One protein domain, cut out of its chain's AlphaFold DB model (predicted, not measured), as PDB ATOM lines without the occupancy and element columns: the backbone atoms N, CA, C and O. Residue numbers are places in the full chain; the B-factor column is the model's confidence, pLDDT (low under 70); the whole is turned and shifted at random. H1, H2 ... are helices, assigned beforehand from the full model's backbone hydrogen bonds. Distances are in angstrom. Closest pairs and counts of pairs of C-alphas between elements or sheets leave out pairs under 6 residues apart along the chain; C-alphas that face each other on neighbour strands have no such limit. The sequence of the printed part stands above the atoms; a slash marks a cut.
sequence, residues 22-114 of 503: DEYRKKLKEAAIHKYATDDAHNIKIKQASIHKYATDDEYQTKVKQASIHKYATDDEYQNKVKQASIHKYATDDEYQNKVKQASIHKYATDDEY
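Overview. This is residues 22 to 114 of the 503 residues of an uncharacterized protein of Mytilus galloprovincialis (UniProt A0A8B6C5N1). Five straight helices of equal length are joined end to end in an open zigzag, each turning a near right-angled corner into the next and meeting no other helix. The zigzag also winds round in space as a loose open spiral, in which H4 points nearly as H1 does and H5 nearly as H2. The printed part has 93 residues, with named helices H1 to H5 in that order and no named strand; its class is all helix. The whole is extended, with a radius of gyration of the C-alphas of 19.9 A, and spans 61 by 31 by 26 A, only just elongated.

Along the chain. H1, residues 22 to 38, begins with C-alpha 22 at (26.362, 16.678, 146.658) and is 24.1 A long. H2, residues 40 to 56, H3, residues 58 to 74, and H4, residues 76 to 92, are each 24.1 A long. C-alpha 58 is at (40.701, 46.147, 141.978). H5, residues 94 to 110, is 24.0 A long and ends with C-alpha 110 at (63.276, 60.375, 158.646).

Arrangement. H1 and H2 touch only at the corner, about perpendicular at 81 degrees; their closest C-alphas, of Tyr 36 and Asn 43, are 5.1 A apart. H2 and H3 touch only at the corner, at 79 degrees, with C-alphas 54 and 61 closest at 5.0 A. H3 and H4 touch only at the corner, at 80 degrees, with C-alphas 72 and 79 closest at 5.0 A. H4 and H5 touch only at the corner, at 81 degrees, with C-alphas 90 and 97 closest at 5.0 A. H1 and H4 are apart, as are H2 and H5. In H1 to H5 every O i to N i+4 pair is within hydrogen-bond range.

Size, cuts and confidence. The C-alphas of Tyr 24 and Asp 112, the two farthest apart, are 61.8 A apart. The four links are tight, and the printed part has no cut. Residues 22 to 32 of H1 stand free. The mean pLDDT of the printed part is 87.6, and no printed residue is under 70.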
ATOM      1  N   ASP A  22      25.037  16.572 146.048       80.62
ATOM      2  CA  ASP A  22      26.362  16.678 146.658       80.62
ATOM      3  C   ASP A  22      27.389  15.723 146.033       80.62
ATOM      4  O   ASP A  22      28.551  16.099 145.856       80.62
ATOM      5  N   GLU A  23      26.968  14.522 145.632       80.62
ATOM      6  CA  GLU A  23      27.838  13.502 145.040       80.62
ATOM      7  C   GLU A  23      28.276  13.891 143.619       80.62
ATOM      8  O   GLU A  23      29.451  13.789 143.258       80.62
ATOM      9  N   TYR A  24      27.348  14.437 142.828       80.94
ATOM     10  CA  TYR A  24      27.632  15.012 141.513       80.94
ATOM     11  C   TYR A  24      28.560  16.229 141.619       80.94
ATOM     12  O   TYR A  24      29.521  16.346 140.858       80.94
ATOM     13  N   ARG A  25      28.328  17.112 142.603       83.38
ATOM     14  CA  ARG A  25      29.201  18.261 142.878       83.38
ATOM     15  C   ARG A  25      30.617  17.824 143.254       83.38
ATOM     16  O   ARG A  25      31.575  18.430 142.778       83.38
ATOM     17  N   LYS A  26      30.758  16.796 144.096       83.12
ATOM     18  CA  LYS A  26      32.060  16.265 144.521       83.12
ATOM     19  C   LYS A  26      32.829  15.662 143.338       83.12
ATOM     20  O   LYS A  26      33.950  16.098 143.094       83.12
ATOM     21  N   LYS A  27      32.190  14.804 142.530       84.69
ATOM     22  CA  LYS A  27      32.794  14.220 141.313       84.69
ATOM     23  C   LYS A  27      33.235  15.283 140.303       84.69
ATOM     24  O   LYS A  27      34.322  15.190 139.741       84.69
ATOM     25  N   LEU A  28      32.422  16.322 140.091       83.31
ATOM     26  CA  LEU A  28      32.774  17.417 139.181       83.31
ATOM     27  C   LEU A  28      33.985  18.220 139.692       83.31
ATOM     28  O   LEU A  28      34.861  18.579 138.906       83.31
ATOM     29  N   LYS A  29      34.056  18.486 141.007       83.38
ATOM     30  CA  LYS A  29      35.209  19.150 141.637       83.38
ATOM     31  C   LYS A  29      36.471  18.297 141.541       83.38
ATOM     32  O   LYS A  29      37.513  18.828 141.182       83.38
ATOM     33  N   GLU A  30      36.377  16.998 141.809       84.25
ATOM     34  CA  GLU A  30      37.501  16.058 141.699       84.25
ATOM     35  C   GLU A  30      38.033  15.981 140.264       84.25
ATOM     36  O   GLU A  30      39.237  16.098 140.056       84.25
ATOM     37  N   ALA A  31      37.152  15.901 139.261       82.31
ATOM     38  CA  ALA A  31      37.548  15.927 137.853       82.31
ATOM     39  C   ALA A  31      38.217  17.256 137.449       82.31
ATOM     40  O   ALA A  31      39.190  17.256 136.696       82.31
ATOM     41  N   ALA A  32      37.732  18.392 137.964       80.19
ATOM     42  CA  ALA A  32      38.339  19.702 137.720       80.19
ATOM     43  C   ALA A  32      39.715  19.847 138.393       80.19
ATOM     44  O   ALA A  32      40.643  20.364 137.774       80.19
ATOM     45  N   ILE A  33      39.863  19.353 139.626       82.19
ATOM     46  CA  ILE A  33      41.143  19.310 140.348       82.19
ATOM     47  C   ILE A  33      42.132  18.412 139.603       82.19
ATOM     48  O   ILE A  33      43.262  18.829 139.359       82.19
ATOM     49  N   HIS A  34      41.698  17.221 139.181       81.88
ATOM     50  CA  HIS A  34      42.530  16.298 138.413       81.88
ATOM     51  C   HIS A  34      42.976  16.934 137.096       81.88
ATOM     52  O   HIS A  34      44.162  16.925 136.788       81.88
ATOM     53  N   LYS A  35      42.064  17.569 136.349       82.19
ATOM     54  CA  LYS A  35      42.412  18.277 135.110       82.19
ATOM     55  C   LYS A  35      43.411  19.411 135.354       82.19
ATOM     56  O   LYS A  35      44.337  19.571 134.573       82.19
ATOM     57  N   TYR A  36      43.262  20.177 136.432       79.44
ATOM     58  CA  TYR A  36      44.227  21.220 136.792       79.44
ATOM     59  C   TYR A  36      45.603  20.652 137.183       79.44
ATOM     60  O   TYR A  36      46.621  21.303 136.951       79.44
ATOM     61  N   ALA A  37      45.646  19.450 137.765       81.50
ATOM     62  CA  ALA A  37      46.881  18.783 138.167       81.50
ATOM     63  C   ALA A  37      47.612  18.087 137.007       81.50
ATOM     64  O   ALA A  37      48.837  18.048 137.026       81.50
ATOM     65  N   THR A  38      46.890  17.536 136.022       83.44
ATOM     66  CA  THR A  38      47.484  16.704 134.956       83.44
ATOM     67  C   THR A  38      47.627  17.391 133.599       83.44
ATOM     68  O   THR A  38      48.399  16.919 132.773       83.44
ATOM     69  N   ASP A  39      46.863  18.451 133.320       88.50
ATOM     70  CA  ASP A  39      46.916  19.190 132.049       88.50
ATOM     71  C   ASP A  39      47.645  20.527 132.246       88.50
ATOM     72  O   ASP A  39      47.067  21.519 132.705       88.50
ATOM     73  N   ASP A  40      48.928  20.551 131.878       83.19
ATOM     74  CA  ASP A  40      49.795  21.724 132.012       83.19
ATOM     75  C   ASP A  40      49.285  22.932 131.215       83.19
ATOM     76  O   ASP A  40      49.328  24.064 131.706       83.19
ATOM     77  N   ALA A  41      48.736  22.719 130.013       83.06
ATOM     78  CA  ALA A  41      48.211  23.802 129.183       83.06
ATOM     79  C   ALA A  41      46.968  24.440 129.825       83.06
ATOM     80  O   ALA A  41      46.816  25.667 129.840       83.06
ATOM     81  N   HIS A  42      46.094  23.619 130.415       82.00
ATOM     82  CA  HIS A  42      44.952  24.104 131.184       82.00
ATOM     83  C   HIS A  42      45.384  24.822 132.470       82.00
ATOM     84  O   HIS A  42      44.861  25.899 132.770       82.00
ATOM     85  N   ASN A  43      46.365  24.286 133.197       85.56
ATOM     86  CA  ASN A  43      46.907  24.888 134.415       85.56
ATOM     87  C   ASN A  43      47.493  26.284 134.151       85.56
ATOM     88  O   ASN A  43      47.106  27.256 134.809       85.56
ATOM     89  N   ILE A  44      48.360  26.405 133.138       84.88
ATOM     90  CA  ILE A  44      48.977  27.674 132.727       84.88
ATOM     91  C   ILE A  44      47.899  28.692 132.350       84.88
ATOM     92  O   ILE A  44      47.930  29.821 132.841       84.88
ATOM     93  N   LYS A  45      46.900  28.292 131.551       88.38
ATOM     94  CA  LYS A  45      45.806  29.180 131.133       88.38
ATOM     95  C   LYS A  45      44.997  29.708 132.322       88.38
ATOM     96  O   LYS A  45      44.676  30.895 132.367       88.38
ATOM     97  N   ILE A  46      44.680  28.854 133.296       84.94
ATOM     98  CA  ILE A  46      43.942  29.256 134.503       84.94
ATOM     99  C   ILE A  46      44.794  30.171 135.398       84.94
ATOM    100  O   ILE A  46      44.284  31.180 135.888       84.94
ATOM    101  N   LYS A  47      46.095  29.886 135.568       85.38
ATOM    102  CA  LYS A  47      47.023  30.769 136.300       85.38
ATOM    103  C   LYS A  47      47.127  32.143 135.643       85.38
ATOM    104  O   LYS A  47      46.984  33.148 136.330       85.38
ATOM    105  N   GLN A  48      47.309  32.194 134.325       86.12
ATOM    106  CA  GLN A  48      47.386  33.449 133.572       86.12
ATOM    107  C   GLN A  48      46.090  34.258 133.672       86.12
ATOM    108  O   GLN A  48      46.147  35.459 133.920       86.12
ATOM    109  N   ALA A  49      44.926  33.610 133.569       85.56
ATOM    110  CA  ALA A  49      43.640  34.275 133.763       85.56
ATOM    111  C   ALA A  49      43.480  34.835 135.189       85.56
ATOM    112  O   ALA A  49      42.983  35.947 135.361       85.56
ATOM    113  N   SER A  50      43.938  34.103 136.213       84.12
ATOM    114  CA  SER A  50      43.920  34.570 137.607       84.12
ATOM    115  C   SER A  50      44.872  35.744 137.843       84.12
ATOM    116  O   SER A  50      44.508  36.679 138.554       84.12
ATOM    117  N   ILE A  51      46.071  35.709 137.255       86.06
ATOM    118  CA  ILE A  51      47.058  36.796 137.329       86.06
ATOM    119  C   ILE A  51      46.508  38.044 136.639       86.06
ATOM    120  O   ILE A  51      46.524  39.119 137.230       86.06
ATOM    121  N   HIS A  52      45.966  37.894 135.427       84.31
ATOM    122  CA  HIS A  52      45.345  38.997 134.697       84.31
ATOM    123  C   HIS A  52      44.196  39.598 135.506       84.31
ATOM    124  O   HIS A  52      44.148  40.808 135.689       84.31
ATOM    125  N   LYS A  53      43.310  38.765 136.066       86.94
ATOM    126  CA  LYS A  53      42.211  39.244 136.909       86.94
ATOM    127  C   LYS A  53      42.718  40.006 138.140       86.94
ATOM    128  O   LYS A  53      42.182  41.054 138.452       86.94
ATOM    129  N   TYR A  54      43.765  39.526 138.809       85.38
ATOM    130  CA  TYR A  54      44.366  40.228 139.950       85.38
ATOM    131  C   TYR A  54      45.031  41.566 139.569       85.38
ATOM    132  O   TYR A  54      45.128  42.465 140.405       85.38
ATOM    133  N   ALA A  55      45.494  41.698 138.324       86.75
ATOM    134  CA  ALA A  55      46.093  42.923 137.806       86.75
ATOM    135  C   ALA A  55      45.054  43.957 137.337       86.75
ATOM    136  O   ALA A  55      45.324  45.148 137.438       86.75
ATOM    137  N   THR A  56      43.898  43.522 136.818       88.00
ATOM    138  CA  THR A  56      42.906  44.418 136.191       88.00
ATOM    139  C   THR A  56      41.659  44.701 137.029       88.00
ATOM    140  O   THR A  56      40.946  45.648 136.726       88.00
ATOM    141  N   ASP A  57      41.338  43.863 138.020       91.38
ATOM    142  CA  ASP A  57      40.132  43.979 138.853       91.38
ATOM    143  C   ASP A  57      40.519  44.329 140.301       91.38
ATOM    144  O   ASP A  57      40.954  43.470 141.077       91.38
ATOM    145  N   ASP A  58      40.353  45.604 140.659       86.94
ATOM    146  CA  ASP A  58      40.701  46.147 141.978       86.94
ATOM    147  C   ASP A  58      39.872  45.536 143.120       86.94
ATOM    148  O   ASP A  58      40.381  45.335 144.230       86.94
ATOM    149  N   GLU A  59      38.605  45.185 142.871       88.38
ATOM    150  CA  GLU A  59      37.728  44.590 143.885       88.38
ATOM    151  C   GLU A  59      38.171  43.154 144.196       88.38
ATOM    152  O   GLU A  59      38.270  42.745 145.361       88.38
ATOM    153  N   TYR A  60      38.509  42.387 143.156       85.00
ATOM    154  CA  TYR A  60      39.099  41.060 143.302       85.00
ATOM    155  C   TYR A  60      40.472  41.120 143.982       85.00
ATOM    156  O   TYR A  60      40.736  40.333 144.896       85.00
ATOM    157  N   GLN A  61      41.324  42.077 143.605       89.31
ATOM    158  CA  GLN A  61      42.636  42.273 144.222       89.31
ATOM    159  C   GLN A  61      42.520  42.551 145.729       89.31
ATOM    160  O   GLN A  61      43.221  41.940 146.541       89.31
ATOM    161  N   THR A  62      41.599  43.438 146.112       87.31
ATOM    162  CA  THR A  62      41.360  43.816 147.511       87.31
ATOM    163  C   THR A  62      40.861  42.627 148.329       87.31
ATOM    164  O   THR A  62      41.406  42.353 149.401       87.31
ATOM    165  N   LYS A  63      39.901  41.854 147.801       91.00
ATOM    166  CA  LYS A  63      39.396  40.632 148.453       91.00
ATOM    167  C   LYS A  63      40.501  39.603 148.689       91.00
ATOM    168  O   LYS A  63      40.586  39.031 149.773       91.00
ATOM    169  N   VAL A  64      41.373  39.384 147.704       88.44
ATOM    170  CA  VAL A  64      42.494  38.437 147.827       88.44
ATOM    171  C   VAL A  64      43.518  38.914 148.867       88.44
ATOM    172  O   VAL A  64      43.951  38.118 149.703       88.44
ATOM    173  N   LYS A  65      43.865  40.212 148.885       88.00
ATOM    174  CA  LYS A  65      44.754  40.796 149.907       88.00
ATOM    175  C   LYS A  65      44.173  40.630 151.313       88.00
ATOM    176  O   LYS A  65      44.865  40.107 152.188       88.00
ATOM    177  N   GLN A  66      42.906  41.000 151.509       88.88
ATOM    178  CA  GLN A  66      42.208  40.881 152.792       88.88
ATOM    179  C   GLN A  66      42.126  39.432 153.279       88.88
ATOM    180  O   GLN A  66      42.409  39.173 154.446       88.88
ATOM    181  N   ALA A  67      41.834  38.478 152.392       88.44
ATOM    182  CA  ALA A  67      41.837  37.059 152.738       88.44
ATOM    183  C   ALA A  67      43.224  36.580 153.207       88.44
ATOM    184  O   ALA A  67      43.315  35.811 154.163       88.44
ATOM    185  N   SER A  68      44.311  37.058 152.584       85.62
ATOM    186  CA  SER A  68      45.676  36.714 153.013       85.62
ATOM    187  C   SER A  68      46.048  37.327 154.368       85.62
ATOM    188  O   SER A  68      46.676  36.655 155.184       85.62
ATOM    189  N   ILE A  69      45.617  38.571 154.626       88.38
ATOM    190  CA  ILE A  69      45.839  39.275 155.895       88.38
ATOM    191  C   ILE A  69      45.072  38.571 157.011       88.38
ATOM    192  O   ILE A  69      45.655  38.258 158.045       88.38
ATOM    193  N   HIS A  70      43.794  38.260 156.778       87.81
ATOM    194  CA  HIS A  70      42.982  37.504 157.723       87.81
ATOM    195  C   HIS A  70      43.627  36.151 158.021       87.81
ATOM    196  O   HIS A  70      43.797  35.803 159.182       87.81
ATOM    197  N   LYS A  71      44.070  35.414 156.993       89.25
ATOM    198  CA  LYS A  71      44.759  34.135 157.193       89.25
ATOM    199  C   LYS A  71      46.038  34.290 158.023       89.25
ATOM    200  O   LYS A  71      46.266  33.494 158.919       89.25
ATOM    201  N   TYR A  72      46.847  35.321 157.780       88.81
ATOM    202  CA  TYR A  72      48.049  35.595 158.580       88.81
ATOM    203  C   TYR A  72      47.742  35.973 160.042       88.81
ATOM    204  O   TYR A  72      48.572  35.742 160.922       88.81
ATOM    205  N   ALA A  73      46.570  36.556 160.303       88.44
ATOM    206  CA  ALA A  73      46.123  36.920 161.644       88.44
ATOM    207  C   ALA A  73      45.509  35.742 162.420       88.44
ATOM    208  O   ALA A  73      45.620  35.722 163.640       88.44
ATOM    209  N   THR A  74      44.855  34.790 161.740       90.38
ATOM    210  CA  THR A  74      44.088  33.711 162.393       90.38
ATOM    211  C   THR A  74      44.746  32.330 162.361       90.38
ATOM    212  O   THR A  74      44.336  31.463 163.124       90.38
ATOM    213  N   ASP A  75      45.688  32.080 161.450       92.88
ATOM    214  CA  ASP A  75      46.339  30.775 161.258       92.88
ATOM    215  C   ASP A  75      47.824  30.864 161.644       92.88
ATOM    216  O   ASP A  75      48.656  31.374 160.886       92.88
ATOM    217  N   ASP A  76      48.152  30.353 162.832       89.50
ATOM    218  CA  ASP A  76      49.506  30.381 163.399       89.50
ATOM    219  C   ASP A  76      50.519  29.573 162.573       89.50
ATOM    220  O   ASP A  76      51.690  29.955 162.470       89.50
ATOM    221  N   GLU A  77      50.100  28.470 161.942       90.81
ATOM    222  CA  GLU A  77      50.989  27.636 161.128       90.81
ATOM    223  C   GLU A  77      51.367  28.365 159.834       90.81
ATOM    224  O   GLU A  77      52.537  28.410 159.438       90.81
ATOM    225  N   TYR A  78      50.384  29.000 159.191       87.44
ATOM    226  CA  TYR A  78      50.616  29.862 158.037       87.44
ATOM    227  C   TYR A  78      51.469  31.084 158.406       87.44
ATOM    228  O   TYR A  78      52.416  31.408 157.684       87.44
ATOM    229  N   GLN A  79      51.193  31.726 159.544       91.31
ATOM    230  CA  GLN A  79      51.967  32.865 160.030       91.31
ATOM    231  C   GLN A  79      53.445  32.499 160.234       91.31
ATOM    232  O   GLN A  79      54.338  33.205 159.756       91.31
ATOM    233  N   ASN A  80      53.714  31.369 160.894       89.25
ATOM    234  CA  ASN A  80      55.071  30.885 161.128       89.25
ATOM    235  C   ASN A  80      55.789  30.526 159.824       89.25
ATOM    236  O   ASN A  80      56.944  30.913 159.653       89.25
ATOM    237  N   LYS A  81      55.117  29.870 158.868       92.50
ATOM    238  CA  LYS A  81      55.701  29.585 157.543       92.50
ATOM    239  C   LYS A  81      56.118  30.861 156.815       92.50
ATOM    240  O   LYS A  81      57.218  30.920 156.270       92.50
ATOM    241  N   VAL A  82      55.280  31.897 156.839       89.50
ATOM    242  CA  VAL A  82      55.586  33.190 156.206       89.50
ATOM    243  C   VAL A  82      56.750  33.897 156.912       89.50
ATOM    244  O   VAL A  82      57.659  34.384 156.237       89.50
ATOM    245  N   LYS A  83      56.782  33.905 158.254       88.81
ATOM    246  CA  LYS A  83      57.909  34.450 159.034       88.81
ATOM    247  C   LYS A  83      59.219  33.732 158.703       88.81
ATOM    248  O   LYS A  83      60.208  34.389 158.392       88.81
ATOM    249  N   GLN A  84      59.214  32.400 158.701       90.38
ATOM    250  CA  GLN A  84      60.395  31.591 158.391       90.38
ATOM    251  C   GLN A  84      60.882  31.806 156.956       90.38
ATOM    252  O   GLN A  84      62.079  31.968 156.736       90.38
ATOM    253  N   ALA A  85      59.972  31.905 155.984       89.75
ATOM    254  CA  ALA A  85      60.333  32.226 154.607       89.75
ATOM    255  C   ALA A  85      60.994  33.613 154.487       89.75
ATOM    256  O   ALA A  85      61.967  33.769 153.751       89.75
ATOM    257  N   SER A  86      60.508  34.615 155.231       87.31
ATOM    258  CA  SER A  86      61.114  35.953 155.267       87.31
ATOM    259  C   SER A  86      62.494  35.955 155.933       87.31
ATOM    260  O   SER A  86      63.408  36.582 155.401       87.31
ATOM    261  N   ILE A  87      62.664  35.224 157.040       88.94
ATOM    262  CA  ILE A  87      63.955  35.062 157.727       88.94
ATOM    263  C   ILE A  87      64.960  34.372 156.806       88.94
ATOM    264  O   ILE A  87      66.065  34.877 156.617       88.94
ATOM    265  N   HIS A  88      64.566  33.259 156.183       88.56
ATOM    266  CA  HIS A  88      65.410  32.544 155.232       88.56
ATOM    267  C   HIS A  88      65.806  33.456 154.070       88.56
ATOM    268  O   HIS A  88      66.983  33.551 153.741       88.56
ATOM    269  N   LYS A  89      64.852  34.200 153.493       90.00
ATOM    270  CA  LYS A  89      65.144  35.155 152.421       90.00
ATOM    271  C   LYS A  89      66.136  36.234 152.868       90.00
ATOM    272  O   LYS A  89      67.051  36.546 152.123       90.00
ATOM    273  N   TYR A  90      66.005  36.768 154.081       88.88
ATOM    274  CA  TYR A  90      66.963  37.735 154.630       88.88
ATOM    275  C   TYR A  90      68.369  37.146 154.842       88.88
ATOM    276  O   TYR A  90      69.356  37.879 154.776       88.88
ATOM    277  N   ALA A  91      68.466  35.843 155.111       88.88
ATOM    278  CA  ALA A  91      69.735  35.148 155.299       88.88
ATOM    279  C   ALA A  91      70.421  34.763 153.977       88.88
ATOM    280  O   ALA A  91      71.646  34.741 153.933       88.88
ATOM    281  N   THR A  92      69.657  34.447 152.924       91.25
ATOM    282  CA  THR A  92      70.205  33.907 151.664       91.25
ATOM    283  C   THR A  92      70.274  34.898 150.505       91.25
ATOM    284  O   THR A  92      71.023  34.662 149.565       91.25
ATOM    285  N   ASP A  93      69.456  35.953 150.510       93.31
ATOM    286  CA  ASP A  93      69.361  36.935 149.422       93.31
ATOM    287  C   ASP A  93      69.946  38.281 149.875       93.31
ATOM    288  O   ASP A  93      69.302  39.054 150.594       93.31
ATOM    289  N   ASP A  94      71.172  38.561 149.433       90.81
ATOM    290  CA  ASP A  94      71.909  39.782 149.773       90.81
ATOM    291  C   ASP A  94      71.216  41.060 149.273       90.81
ATOM    292  O   ASP A  94      71.279  42.107 149.926       90.81
ATOM    293  N   GLU A  95      70.520  41.008 148.131       92.50
ATOM    294  CA  GLU A  95      69.826  42.172 147.574       92.50
ATOM    295  C   GLU A  95      68.607  42.526 148.432       92.50
ATOM    296  O   GLU A  95      68.391  43.691 148.791       92.50
ATOM    297  N   TYR A  96      67.829  41.516 148.822       87.94
ATOM    298  CA  TYR A  96      66.727  41.685 149.762       87.94
ATOM    299  C   TYR A  96      67.225  42.152 151.136       87.94
ATOM    300  O   TYR A  96      66.659  43.090 151.706       87.94
ATOM    301  N   GLN A  97      68.313  41.565 151.641       91.56
ATOM    302  CA  GLN A  97      68.916  41.952 152.913       91.56
ATOM    303  C   GLN A  97      69.325  43.432 152.920       91.56
ATOM    304  O   GLN A  97      68.993  44.172 153.853       91.56
ATOM    305  N   ASN A  98      69.999  43.888 151.862       90.31
ATOM    306  CA  ASN A  98      70.421  45.278 151.715       90.31
ATOM    307  C   ASN A  98      69.231  46.233 151.595       90.31
ATOM    308  O   ASN A  98      69.229  47.268 152.260       90.31
ATOM    309  N   LYS A  99      68.187  45.882 150.834       93.06
ATOM    310  CA  LYS A  99      66.955  46.690 150.755       93.06
ATOM    311  C   LYS A  99      66.308  46.879 152.125       93.06
ATOM    312  O   LYS A  99      65.941  47.997 152.478       93.06
ATOM    313  N   VAL A 100      66.210  45.813 152.919       90.19
ATOM    314  CA  VAL A 100      65.641  45.879 154.274       90.19
ATOM    315  C   VAL A 100      66.514  46.731 155.206       90.19
ATOM    316  O   VAL A 100      65.985  47.572 155.933       90.19
ATOM    317  N   LYS A 101      67.848  46.582 155.157       89.94
ATOM    318  CA  LYS A 101      68.781  47.426 155.929       89.94
ATOM    319  C   LYS A 101      68.637  48.904 155.559       89.94
ATOM    320  O   LYS A 101      68.487  49.737 156.447       89.94
ATOM    321  N   GLN A 102      68.620  49.222 154.265       91.31
ATOM    322  CA  GLN A 102      68.468  50.594 153.777       91.31
ATOM    323  C   GLN A 102      67.119  51.200 154.166       91.31
ATOM    324  O   GLN A 102      67.075  52.335 154.629       91.31
ATOM    325  N   ALA A 103      66.028  50.434 154.078       90.75
ATOM    326  CA  ALA A 103      64.718  50.881 154.544       90.75
ATOM    327  C   ALA A 103      64.721  51.200 156.050       90.75
ATOM    328  O   ALA A 103      64.153  52.208 156.467       90.75
ATOM    329  N   SER A 104      65.400  50.388 156.867       88.12
ATOM    330  CA  SER A 104      65.549  50.647 158.305       88.12
ATOM    331  C   SER A 104      66.400  51.885 158.596       88.12
ATOM    332  O   SER A 104      66.056  52.654 159.492       88.12
ATOM    333  N   ILE A 105      67.497  52.089 157.856       90.38
ATOM    334  CA  ILE A 105      68.365  53.270 157.986       90.38
ATOM    335  C   ILE A 105      67.593  54.530 157.602       90.38
ATOM    336  O   ILE A 105      67.586  55.497 158.357       90.38
ATOM    337  N   HIS A 106      66.896  54.497 156.464       90.25
ATOM    338  CA  HIS A 106      66.053  55.598 156.019       90.25
ATOM    339  C   HIS A 106      64.984  55.913 157.065       90.25
ATOM    340  O   HIS A 106      64.841  57.064 157.459       90.25
ATOM    341  N   LYS A 107      64.291  54.894 157.591       91.44
ATOM    342  CA  LYS A 107      63.302  55.087 158.656       91.44
ATOM    343  C   LYS A 107      63.917  55.740 159.897       91.44
ATOM    344  O   LYS A 107      63.336  56.670 160.431       91.44
ATOM    345  N   TYR A 108      65.104  55.316 160.327       90.75
ATOM    346  CA  TYR A 108      65.804  55.938 161.458       90.75
ATOM    347  C   TYR A 108      66.227  57.397 161.195       90.75
ATOM    348  O   TYR A 108      66.361  58.180 162.137       90.75
ATOM    349  N   ALA A 109      66.458  57.764 159.933       90.62
ATOM    350  CA  ALA A 109      66.824  59.122 159.538       90.62
ATOM    351  C   ALA A 109      65.614  60.060 159.395       90.62
ATOM    352  O   ALA A 109      65.761  61.251 159.650       90.62
ATOM    353  N   THR A 110      64.451  59.548 158.978       92.62
ATOM    354  CA  THR A 110      63.276  60.375 158.646       92.62
ATOM    355  C   THR A 110      62.153  60.356 159.683       92.62
ATOM    356  O   THR A 110      61.312  61.245 159.661       92.62
ATOM    357  N   ASP A 111      62.076  59.331 160.534       94.12
ATOM    358  CA  ASP A 111      61.017  59.155 161.539       94.12
ATOM    359  C   ASP A 111      61.591  59.360 162.949       94.12
ATOM    360  O   ASP A 111      62.260  58.481 163.505       94.12
ATOM    361  N   ASP A 112      61.321  60.532 163.529       92.62
ATOM    362  CA  ASP A 112      61.817  60.931 164.850       92.62
ATOM    363  C   ASP A 112      61.279  60.045 165.985       92.62
ATOM    364  O   ASP A 112      61.990  59.775 166.959       92.62
ATOM    365  N   GLU A 113      60.041  59.547 165.882       93.69
ATOM    366  CA  GLU A 113      59.441  58.697 166.915       93.69
ATOM    367  C   GLU A 113      60.126  57.326 166.938       93.69
ATOM    368  O   GLU A 113      60.519  56.823 167.997       93.69
ATOM    369  N   TYR A 114      60.330  56.735 165.759       90.00
ATOM    370  CA  TYR A 114      61.090  55.499 165.617       90.00
ATOM    371  C   TYR A 114      62.543  55.679 166.070       90.00
ATOM    372  O   TYR A 114      63.063  54.845 166.818       90.00
TER     373      TYR A 114